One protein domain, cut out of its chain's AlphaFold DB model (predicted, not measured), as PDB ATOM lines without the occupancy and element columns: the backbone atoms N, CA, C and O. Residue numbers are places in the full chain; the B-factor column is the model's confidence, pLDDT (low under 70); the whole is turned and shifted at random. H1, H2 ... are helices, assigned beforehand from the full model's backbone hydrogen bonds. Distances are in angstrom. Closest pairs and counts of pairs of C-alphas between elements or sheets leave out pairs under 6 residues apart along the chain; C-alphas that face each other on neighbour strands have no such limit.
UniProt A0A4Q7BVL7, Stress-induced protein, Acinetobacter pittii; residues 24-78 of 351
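AT A GLANCE: This is residues 24 to 78 of the 351 residues of the protein "Stress-induced protein" of Acinetobacter pittii (UniProt A0A4Q7BVL7). Three separate helices are strung along a wide, open U with an empty middle: the long helix H1 makes one arm, residues 43 to 52 cross the base to H2, and the chain then turns back through residues 64 to 73 to the short H3 at the tip of the other arm. No helix packs on another. The printed part has 55 residues, with three named helices in the order H1, H2, H3 and no named strand; the class is all helix. The whole is extended, with a radius of gyration of the C-alphas of 15.7 A and spans of 37 by 28 by 19 A.

HOW THE PARTS SIT: H1, residues 26 to 42, is the longest helix and touches no helix. A short link of 10 residues joins it to H2, residues 53 to 63, and the two are apart. Another short link of 10 residues joins H2 to H3, residues 74 to 78; these two are apart, and so are H1 and H3. Residues 24 to 36, of which 26 to 36 belong to H1, stand free, as do residues 71 to 77, of which 74 to 77 belong to H3. In H1, H2 and H3 every O i to N i+4 pair is within hydrogen-bond range.

IN THESE COORDINATES: H1 begins at C-alpha 26 (94.868, -23.447, -102.148) and ends at C-alpha 42 (71.113, -24.182, -98.093), a length of 24.1 A. H2 measures 14.7 A from C-alpha 53 to C-alpha 63. H3 measures 6.1 A and ends at C-alpha 78 (91.288, -37.286, -82.662).

THE WHOLE: The two C-alphas farthest apart, those of Ser 43 and Glu 73, are 39.5 A apart. The printed part has no cut, and neither link is long. The mean pLDDT of the printed part is 79.1; residues 62, 65 and 67 are under 70.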
ATOM      1  N   MET A  24      94.616 -21.631-108.985       82.44
ATOM      2  CA  MET A  24      94.187 -20.727-107.918       82.44
ATOM      3  C   MET A  24      94.912 -21.079-106.616       82.44
ATOM      4  O   MET A  24      95.337 -22.216-106.422       82.44
ATOM      5  N   ASP A  25      95.012 -20.109-105.711       87.44
ATOM      6  CA  ASP A  25      95.568 -20.321-104.375       87.44
ATOM      7  C   ASP A  25      94.814 -21.433-103.589       87.44
ATOM      8  O   ASP A  25      93.576 -21.445-103.601       87.44
ATOM      9  N   PRO A  26      95.508 -22.354-102.885       86.06
ATOM     10  CA  PRO A  26      94.868 -23.447-102.148       86.06
ATOM     11  C   PRO A  26      93.893 -23.021-101.041       86.06
ATOM     12  O   PRO A  26      92.898 -23.718-100.818       86.06
ATOM     13  N   GLU A  27      94.125 -21.899-100.351       85.56
ATOM     14  CA  GLU A  27      93.181 -21.387 -99.350       85.56
ATOM     15  C   GLU A  27      91.920 -20.855-100.030       85.56
ATOM     16  O   GLU A  27      90.805 -21.172 -99.605       85.56
ATOM     17  N   ARG A  28      92.073 -20.149-101.155       85.75
ATOM     18  CA  ARG A  28      90.947 -19.698-101.982       85.75
ATOM     19  C   ARG A  28      90.148 -20.865-102.571       85.75
ATOM     20  O   ARG A  28      88.919 -20.797-102.608       85.75
ATOM     21  N   VAL A  29      90.800 -21.955-102.986       88.31
ATOM     22  CA  VAL A  29      90.112 -23.189-103.421       88.31
ATOM     23  C   VAL A  29      89.331 -23.813-102.257       88.31
ATOM     24  O   VAL A  29      88.153 -24.140-102.423       88.31
ATOM     25  N   ARG A  30      89.933 -23.916-101.063       85.19
ATOM     26  CA  ARG A  30      89.267 -24.402 -99.838       85.19
ATOM     27  C   ARG A  30      88.063 -23.534 -99.454       85.19
ATOM     28  O   ARG A  30      87.018 -24.069 -99.085       85.19
ATOM     29  N   GLU A  31      88.178 -22.213 -99.563       85.81
ATOM     30  CA  GLU A  31      87.093 -21.263 -99.297       85.81
ATOM     31  C   GLU A  31      85.920 -21.457-100.271       85.81
ATOM     32  O   GLU A  31      84.765 -21.530 -99.842       85.81
ATOM     33  N   ILE A  32      86.205 -21.594-101.572       87.25
ATOM     34  CA  ILE A  32      85.182 -21.835-102.600       87.25
ATOM     35  C   ILE A  32      84.502 -23.192-102.378       87.25
ATOM     36  O   ILE A  32      83.275 -23.263-102.428       87.25
ATOM     37  N   ALA A  33      85.257 -24.249-102.060       87.94
ATOM     38  CA  ALA A  33      84.698 -25.563-101.740       87.94
ATOM     39  C   ALA A  33      83.796 -25.520-100.489       87.94
ATOM     40  O   ALA A  33      82.680 -26.041-100.511       87.94
ATOM     41  N   SER A  34      84.228 -24.832 -99.424       86.19
ATOM     42  CA  SER A  34      83.434 -24.655 -98.200       86.19
ATOM     43  C   SER A  34      82.135 -23.878 -98.458       86.19
ATOM     44  O   SER A  34      81.072 -24.250 -97.954       86.19
ATOM     45  N   LYS A  35      82.190 -22.835 -99.297       88.44
ATOM     46  CA  LYS A  35      81.003 -22.094 -99.749       88.44
ATOM     47  C   LYS A  35      80.083 -22.952-100.619       88.44
ATOM     48  O   LYS A  35      78.874 -22.895-100.420       88.44
ATOM     49  N   GLY A  36      80.632 -23.776-101.513       88.38
ATOM     50  CA  GLY A  36      79.872 -24.710-102.349       88.38
ATOM     51  C   GLY A  36      79.081 -25.733-101.530       88.38
ATOM     52  O   GLY A  36      77.877 -25.866-101.730       88.38
ATOM     53  N   GLY A  37      79.720 -26.384-100.552       83.81
ATOM     54  CA  GLY A  37      79.042 -27.331 -99.655       83.81
ATOM     55  C   GLY A  37      77.915 -26.678 -98.848       83.81
ATOM     56  O   GLY A  37      76.788 -27.168 -98.843       83.81
ATOM     57  N   ARG A  38      78.177 -25.512 -98.240       81.62
ATOM     58  CA  ARG A  38      77.147 -24.741 -97.515       81.62
ATOM     59  C   ARG A  38      75.988 -24.321 -98.420       81.62
ATOM     60  O   ARG A  38      74.841 -24.399 -97.997       81.62
ATOM     61  N   ALA A  39      76.275 -23.900 -99.652       82.31
ATOM     62  CA  ALA A  39      75.254 -23.517-100.623       82.31
ATOM     63  C   ALA A  39      74.393 -24.707-101.077       82.31
ATOM     64  O   ALA A  39      73.202 -24.519-101.289       82.31
ATOM     65  N   ALA A  40      74.963 -25.912-101.191       82.38
ATOM     66  CA  ALA A  40      74.229 -27.116-101.587       82.38
ATOM     67  C   ALA A  40      73.241 -27.603-100.510       82.38
ATOM     68  O   ALA A  40      72.133 -28.016-100.848       82.38
ATOM     69  N   HIS A  41      73.600 -27.505 -99.224       76.50
ATOM     70  CA  HIS A  41      72.643 -27.723 -98.129       76.50
ATOM     71  C   HIS A  41      71.604 -26.595 -98.071       76.50
ATOM     72  O   HIS A  41      70.408 -26.861 -98.067       76.50
ATOM     73  N   ALA A  42      72.029 -25.326 -98.136       78.75
ATOM     74  CA  ALA A  42      71.113 -24.182 -98.093       78.75
ATOM     75  C   ALA A  42      70.131 -24.100 -99.285       78.75
ATOM     76  O   ALA A  42      69.124 -23.403 -99.190       78.75
ATOM     77  N   SER A  43      70.408 -24.790-100.398       82.25
ATOM     78  CA  SER A  43      69.497 -24.923-101.543       82.25
ATOM     79  C   SER A  43      68.640 -26.196-101.526       82.25
ATOM     80  O   SER A  43      67.861 -26.398-102.456       82.25
ATOM     81  N   GLY A  44      68.780 -27.060-100.511       77.69
ATOM     82  CA  GLY A  44      68.071 -28.342-100.421       77.69
ATOM     83  C   GLY A  44      68.495 -29.380-101.470       77.69
ATOM     84  O   GLY A  44      67.757 -30.329-101.721       77.69
ATOM     85  N   ASN A  45      69.652 -29.198-102.119       79.88
ATOM     86  CA  ASN A  45      70.170 -30.102-103.155       79.88
ATOM     87  C   ASN A  45      71.223 -31.091-102.614       79.88
ATOM     88  O   ASN A  45      71.608 -32.029-103.311       79.88
ATOM     89  N   ALA A  46      71.728 -30.882-101.398       80.88
ATOM     90  CA  ALA A  46      72.505 -31.874-100.662       80.88
ATOM     91  C   ALA A  46      71.587 -32.675 -99.730       80.88
ATOM     92  O   ALA A  46      70.658 -32.121 -99.148       80.88
ATOM     93  N   HIS A  47      71.873 -33.968 -99.575       79.44
ATOM     94  CA  HIS A  47      71.151 -34.835 -98.644       79.44
ATOM     95  C   HIS A  47      71.440 -34.442 -97.190       79.44
ATOM     96  O   HIS A  47      72.597 -34.219 -96.819       79.44
ATOM     97  N   GLU A  48      70.398 -34.366 -96.365       77.88
ATOM     98  CA  GLU A  48      70.514 -34.084 -94.934       77.88
ATOM     99  C   GLU A  48      70.532 -35.398 -94.150       77.88
ATOM    100  O   GLU A  48      69.493 -35.911 -93.736       77.88
ATOM    101  N   PHE A  49      71.735 -35.944 -93.954       78.25
ATOM    102  CA  PHE A  49      71.935 -37.163 -93.173       78.25
ATOM    103  C   PHE A  49      71.376 -37.014 -91.757       78.25
ATOM    104  O   PHE A  49      71.810 -36.146 -90.988       78.25
ATOM    105  N   THR A  50      70.469 -37.909 -91.374       81.50
ATOM    106  CA  THR A  50      70.006 -37.971 -89.980       81.50
ATOM    107  C   THR A  50      71.137 -38.452 -89.061       81.50
ATOM    108  O   THR A  50      72.067 -39.139 -89.485       81.50
ATOM    109  N   SER A  51      71.078 -38.135 -87.762       76.12
ATOM    110  CA  SER A  51      72.112 -38.574 -86.801       76.12
ATOM    111  C   SER A  51      72.166 -40.095 -86.587       76.12
ATOM    112  O   SER A  51      73.124 -40.602 -85.999       76.12
ATOM    113  N   GLU A  52      71.140 -40.818 -87.035       77.62
ATOM    114  CA  GLU A  52      71.090 -42.279 -87.060       77.62
ATOM    115  C   GLU A  52      71.723 -42.821 -88.346       77.62
ATOM    116  O   GLU A  52      72.677 -43.590 -88.272       77.62
ATOM    117  N   GLU A  53      71.304 -42.315 -89.505       79.44
ATOM    118  CA  GLU A  53      71.860 -42.650 -90.822       79.44
ATOM    119  C   GLU A  53      73.366 -42.353 -90.925       79.44
ATOM    120  O   GLU A  53      74.134 -43.182 -91.405       79.44
ATOM    121  N   ALA A  54      73.837 -41.218 -90.397       83.06
ATOM    122  CA  ALA A  54      75.267 -40.900 -90.340       83.06
ATOM    123  C   ALA A  54      76.058 -41.899 -89.467       83.06
ATOM    124  O   ALA A  54      77.217 -42.210 -89.752       83.06
ATOM    125  N   ARG A  55      75.431 -42.434 -88.409       79.38
ATOM    126  CA  ARG A  55      76.017 -43.466 -87.539       79.38
ATOM    127  C   ARG A  55      75.983 -44.842 -88.205       79.38
ATOM    128  O   ARG A  55      76.930 -45.608 -88.032       79.38
ATOM    129  N   GLU A  56      74.937 -45.155 -88.961       80.44
ATOM    130  CA  GLU A  56      74.843 -46.373 -89.765       80.44
ATOM    131  C   GLU A  56      75.874 -46.371 -90.901       80.44
ATOM    132  O   GLU A  56      76.644 -47.320 -91.011       80.44
ATOM    133  N   ALA A  57      75.993 -45.278 -91.658       80.50
ATOM    134  CA  ALA A  57      77.011 -45.109 -92.695       80.50
ATOM    135  C   ALA A  57      78.438 -45.240 -92.129       80.50
ATOM    136  O   ALA A  57      79.275 -45.930 -92.712       80.50
ATOM    137  N   GLY A  58      78.710 -44.657 -90.953       76.94
ATOM    138  CA  GLY A  58      79.976 -44.855 -90.239       76.94
ATOM    139  C   GLY A  58      80.221 -46.322 -89.855       76.94
ATOM    140  O   GLY A  58      81.298 -46.859 -90.112       76.94
ATOM    141  N   ARG A  59      79.209 -47.011 -89.309       76.88
ATOM    142  CA  ARG A  59      79.284 -48.452 -89.003       76.88
ATOM    143  C   ARG A  59      79.511 -49.298 -90.258       76.88
ATOM    144  O   ARG A  59      80.328 -50.210 -90.212       76.88
ATOM    145  N   ALA A  60      78.854 -48.979 -91.370       75.81
ATOM    146  CA  ALA A  60      79.026 -49.658 -92.651       75.81
ATOM    147  C   ALA A  60      80.428 -49.432 -93.248       75.81
ATOM    148  O   ALA A  60      81.007 -50.356 -93.818       75.81
ATOM    149  N   ALA A  61      81.022 -48.247 -93.072       72.88
ATOM    150  CA  ALA A  61      82.399 -47.971 -93.490       72.88
ATOM    151  C   ALA A  61      83.428 -48.811 -92.705       72.88
ATOM    152  O   ALA A  61      84.358 -49.352 -93.306       72.88
ATOM    153  N   HIS A  62      83.231 -48.991 -91.392       68.31
ATOM    154  CA  HIS A  62      84.042 -49.913 -90.585       68.31
ATOM    155  C   HIS A  62      83.780 -51.387 -90.944       68.31
ATOM    156  O   HIS A  62      84.726 -52.132 -91.176       68.31
ATOM    157  N   ALA A  63      82.517 -51.806 -91.069       70.94
ATOM    158  CA  ALA A  63      82.156 -53.191 -91.391       70.94
ATOM    159  C   ALA A  63      82.584 -53.638 -92.804       70.94
ATOM    160  O   ALA A  63      82.777 -54.826 -93.038       70.94
ATOM    161  N   SER A  64      82.750 -52.698 -93.742       77.00
ATOM    162  CA  SER A  64      83.247 -52.962 -95.103       77.00
ATOM    163  C   SER A  64      84.772 -52.853 -95.251       77.00
ATOM    164  O   SER A  64      85.274 -52.980 -96.366       77.00
ATOM    165  N   GLY A  65      85.513 -52.599 -94.165       69.00
ATOM    166  CA  GLY A  65      86.978 -52.503 -94.179       69.00
ATOM    167  C   GLY A  65      87.553 -51.289 -94.926       69.00
ATOM    168  O   GLY A  65      88.752 -51.253 -95.181       69.00
ATOM    169  N   ASN A  66      86.724 -50.300 -95.287       71.31
ATOM    170  CA  ASN A  66      87.173 -49.066 -95.951       71.31
ATOM    171  C   ASN A  66      87.532 -47.939 -94.967       71.31
ATOM    172  O   ASN A  66      88.182 -46.969 -95.358       71.31
ATOM    173  N   ALA A  67      87.092 -48.023 -93.709       69.88
ATOM    174  CA  ALA A  67      87.471 -47.066 -92.675       69.88
ATOM    175  C   ALA A  67      88.825 -47.420 -92.043       69.88
ATOM    176  O   ALA A  67      89.134 -48.590 -91.823       69.88
ATOM    177  N   HIS A  68      89.600 -46.392 -91.693       72.56
ATOM    178  CA  HIS A  68      90.837 -46.540 -90.928       72.56
ATOM    179  C   HIS A  68      90.546 -47.158 -89.549       72.56
ATOM    180  O   HIS A  68      89.665 -46.680 -88.825       72.56
ATOM    181  N   GLU A  69      91.279 -48.208 -89.177       72.31
ATOM    182  CA  GLU A  69      91.219 -48.780 -87.832       72.31
ATOM    183  C   GLU A  69      92.076 -47.928 -86.889       72.31
ATOM    184  O   GLU A  69      93.275 -48.140 -86.729       72.31
ATOM    185  N   PHE A  70      91.447 -46.915 -86.294       72.31
ATOM    186  CA  PHE A  70      92.093 -46.054 -85.311       72.31
ATOM    187  C   PHE A  70      92.497 -46.848 -84.072       72.31
ATOM    188  O   PHE A  70      91.655 -47.471 -83.417       72.31
ATOM    189  N   THR A  71      93.768 -46.753 -83.688       76.44
ATOM    190  CA  THR A  71      94.211 -47.295 -82.396       76.44
ATOM    191  C   THR A  71      93.558 -46.528 -81.236       76.44
ATOM    192  O   THR A  71      93.184 -45.361 -81.372       76.44
ATOM    193  N   SER A  72      93.441 -47.143 -80.055       73.50
ATOM    194  CA  SER A  72      92.812 -46.514 -78.876       73.50
ATOM    195  C   SER A  72      93.475 -45.202 -78.420       73.50
ATOM    196  O   SER A  72      92.846 -44.401 -77.727       73.50
ATOM    197  N   GLU A  73      94.739 -44.985 -78.785       72.25
ATOM    198  CA  GLU A  73      95.486 -43.750 -78.530       72.25
ATOM    199  C   GLU A  73      95.190 -42.686 -79.596       72.25
ATOM    200  O   GLU A  73      94.822 -41.560 -79.266       72.25
ATOM    201  N   GLU A  74      95.217 -43.069 -80.870       71.38
ATOM    202  CA  GLU A  74      94.910 -42.212 -82.019       71.38
ATOM    203  C   GLU A  74      93.447 -41.726 -82.016       71.38
ATOM    204  O   GLU A  74      93.171 -40.541 -82.211       71.38
ATOM    205  N   ALA A  75      92.494 -42.606 -81.688       77.88
ATOM    206  CA  ALA A  75      91.086 -42.252 -81.495       77.88
ATOM    207  C   ALA A  75      90.896 -41.244 -80.342       77.88
ATOM    208  O   ALA A  75      90.048 -40.347 -80.415       77.88
ATOM    209  N   ARG A  76      91.709 -41.359 -79.281       74.56
ATOM    210  CA  ARG A  76      91.730 -40.408 -78.162       74.56
ATOM    211  C   ARG A  76      92.337 -39.070 -78.584       74.56
ATOM    212  O   ARG A  76      91.794 -38.039 -78.192       74.56
ATOM    213  N   GLU A  77      93.398 -39.056 -79.390       75.00
ATOM    214  CA  GLU A  77      93.963 -37.814 -79.932       75.00
ATOM    215  C   GLU A  77      92.976 -37.102 -80.869       75.00
ATOM    216  O   GLU A  77      92.739 -35.903 -80.703       75.00
ATOM    217  N   ALA A  78      92.320 -37.828 -81.779       78.44
ATOM    218  CA  ALA A  78      91.288 -37.286 -82.662       78.44
ATOM    219  C   ALA A  78      90.122 -36.659 -81.867       78.44
ATOM    220  O   ALA A  78      89.739 -35.510 -82.111       78.44
TER     221      ALA A  78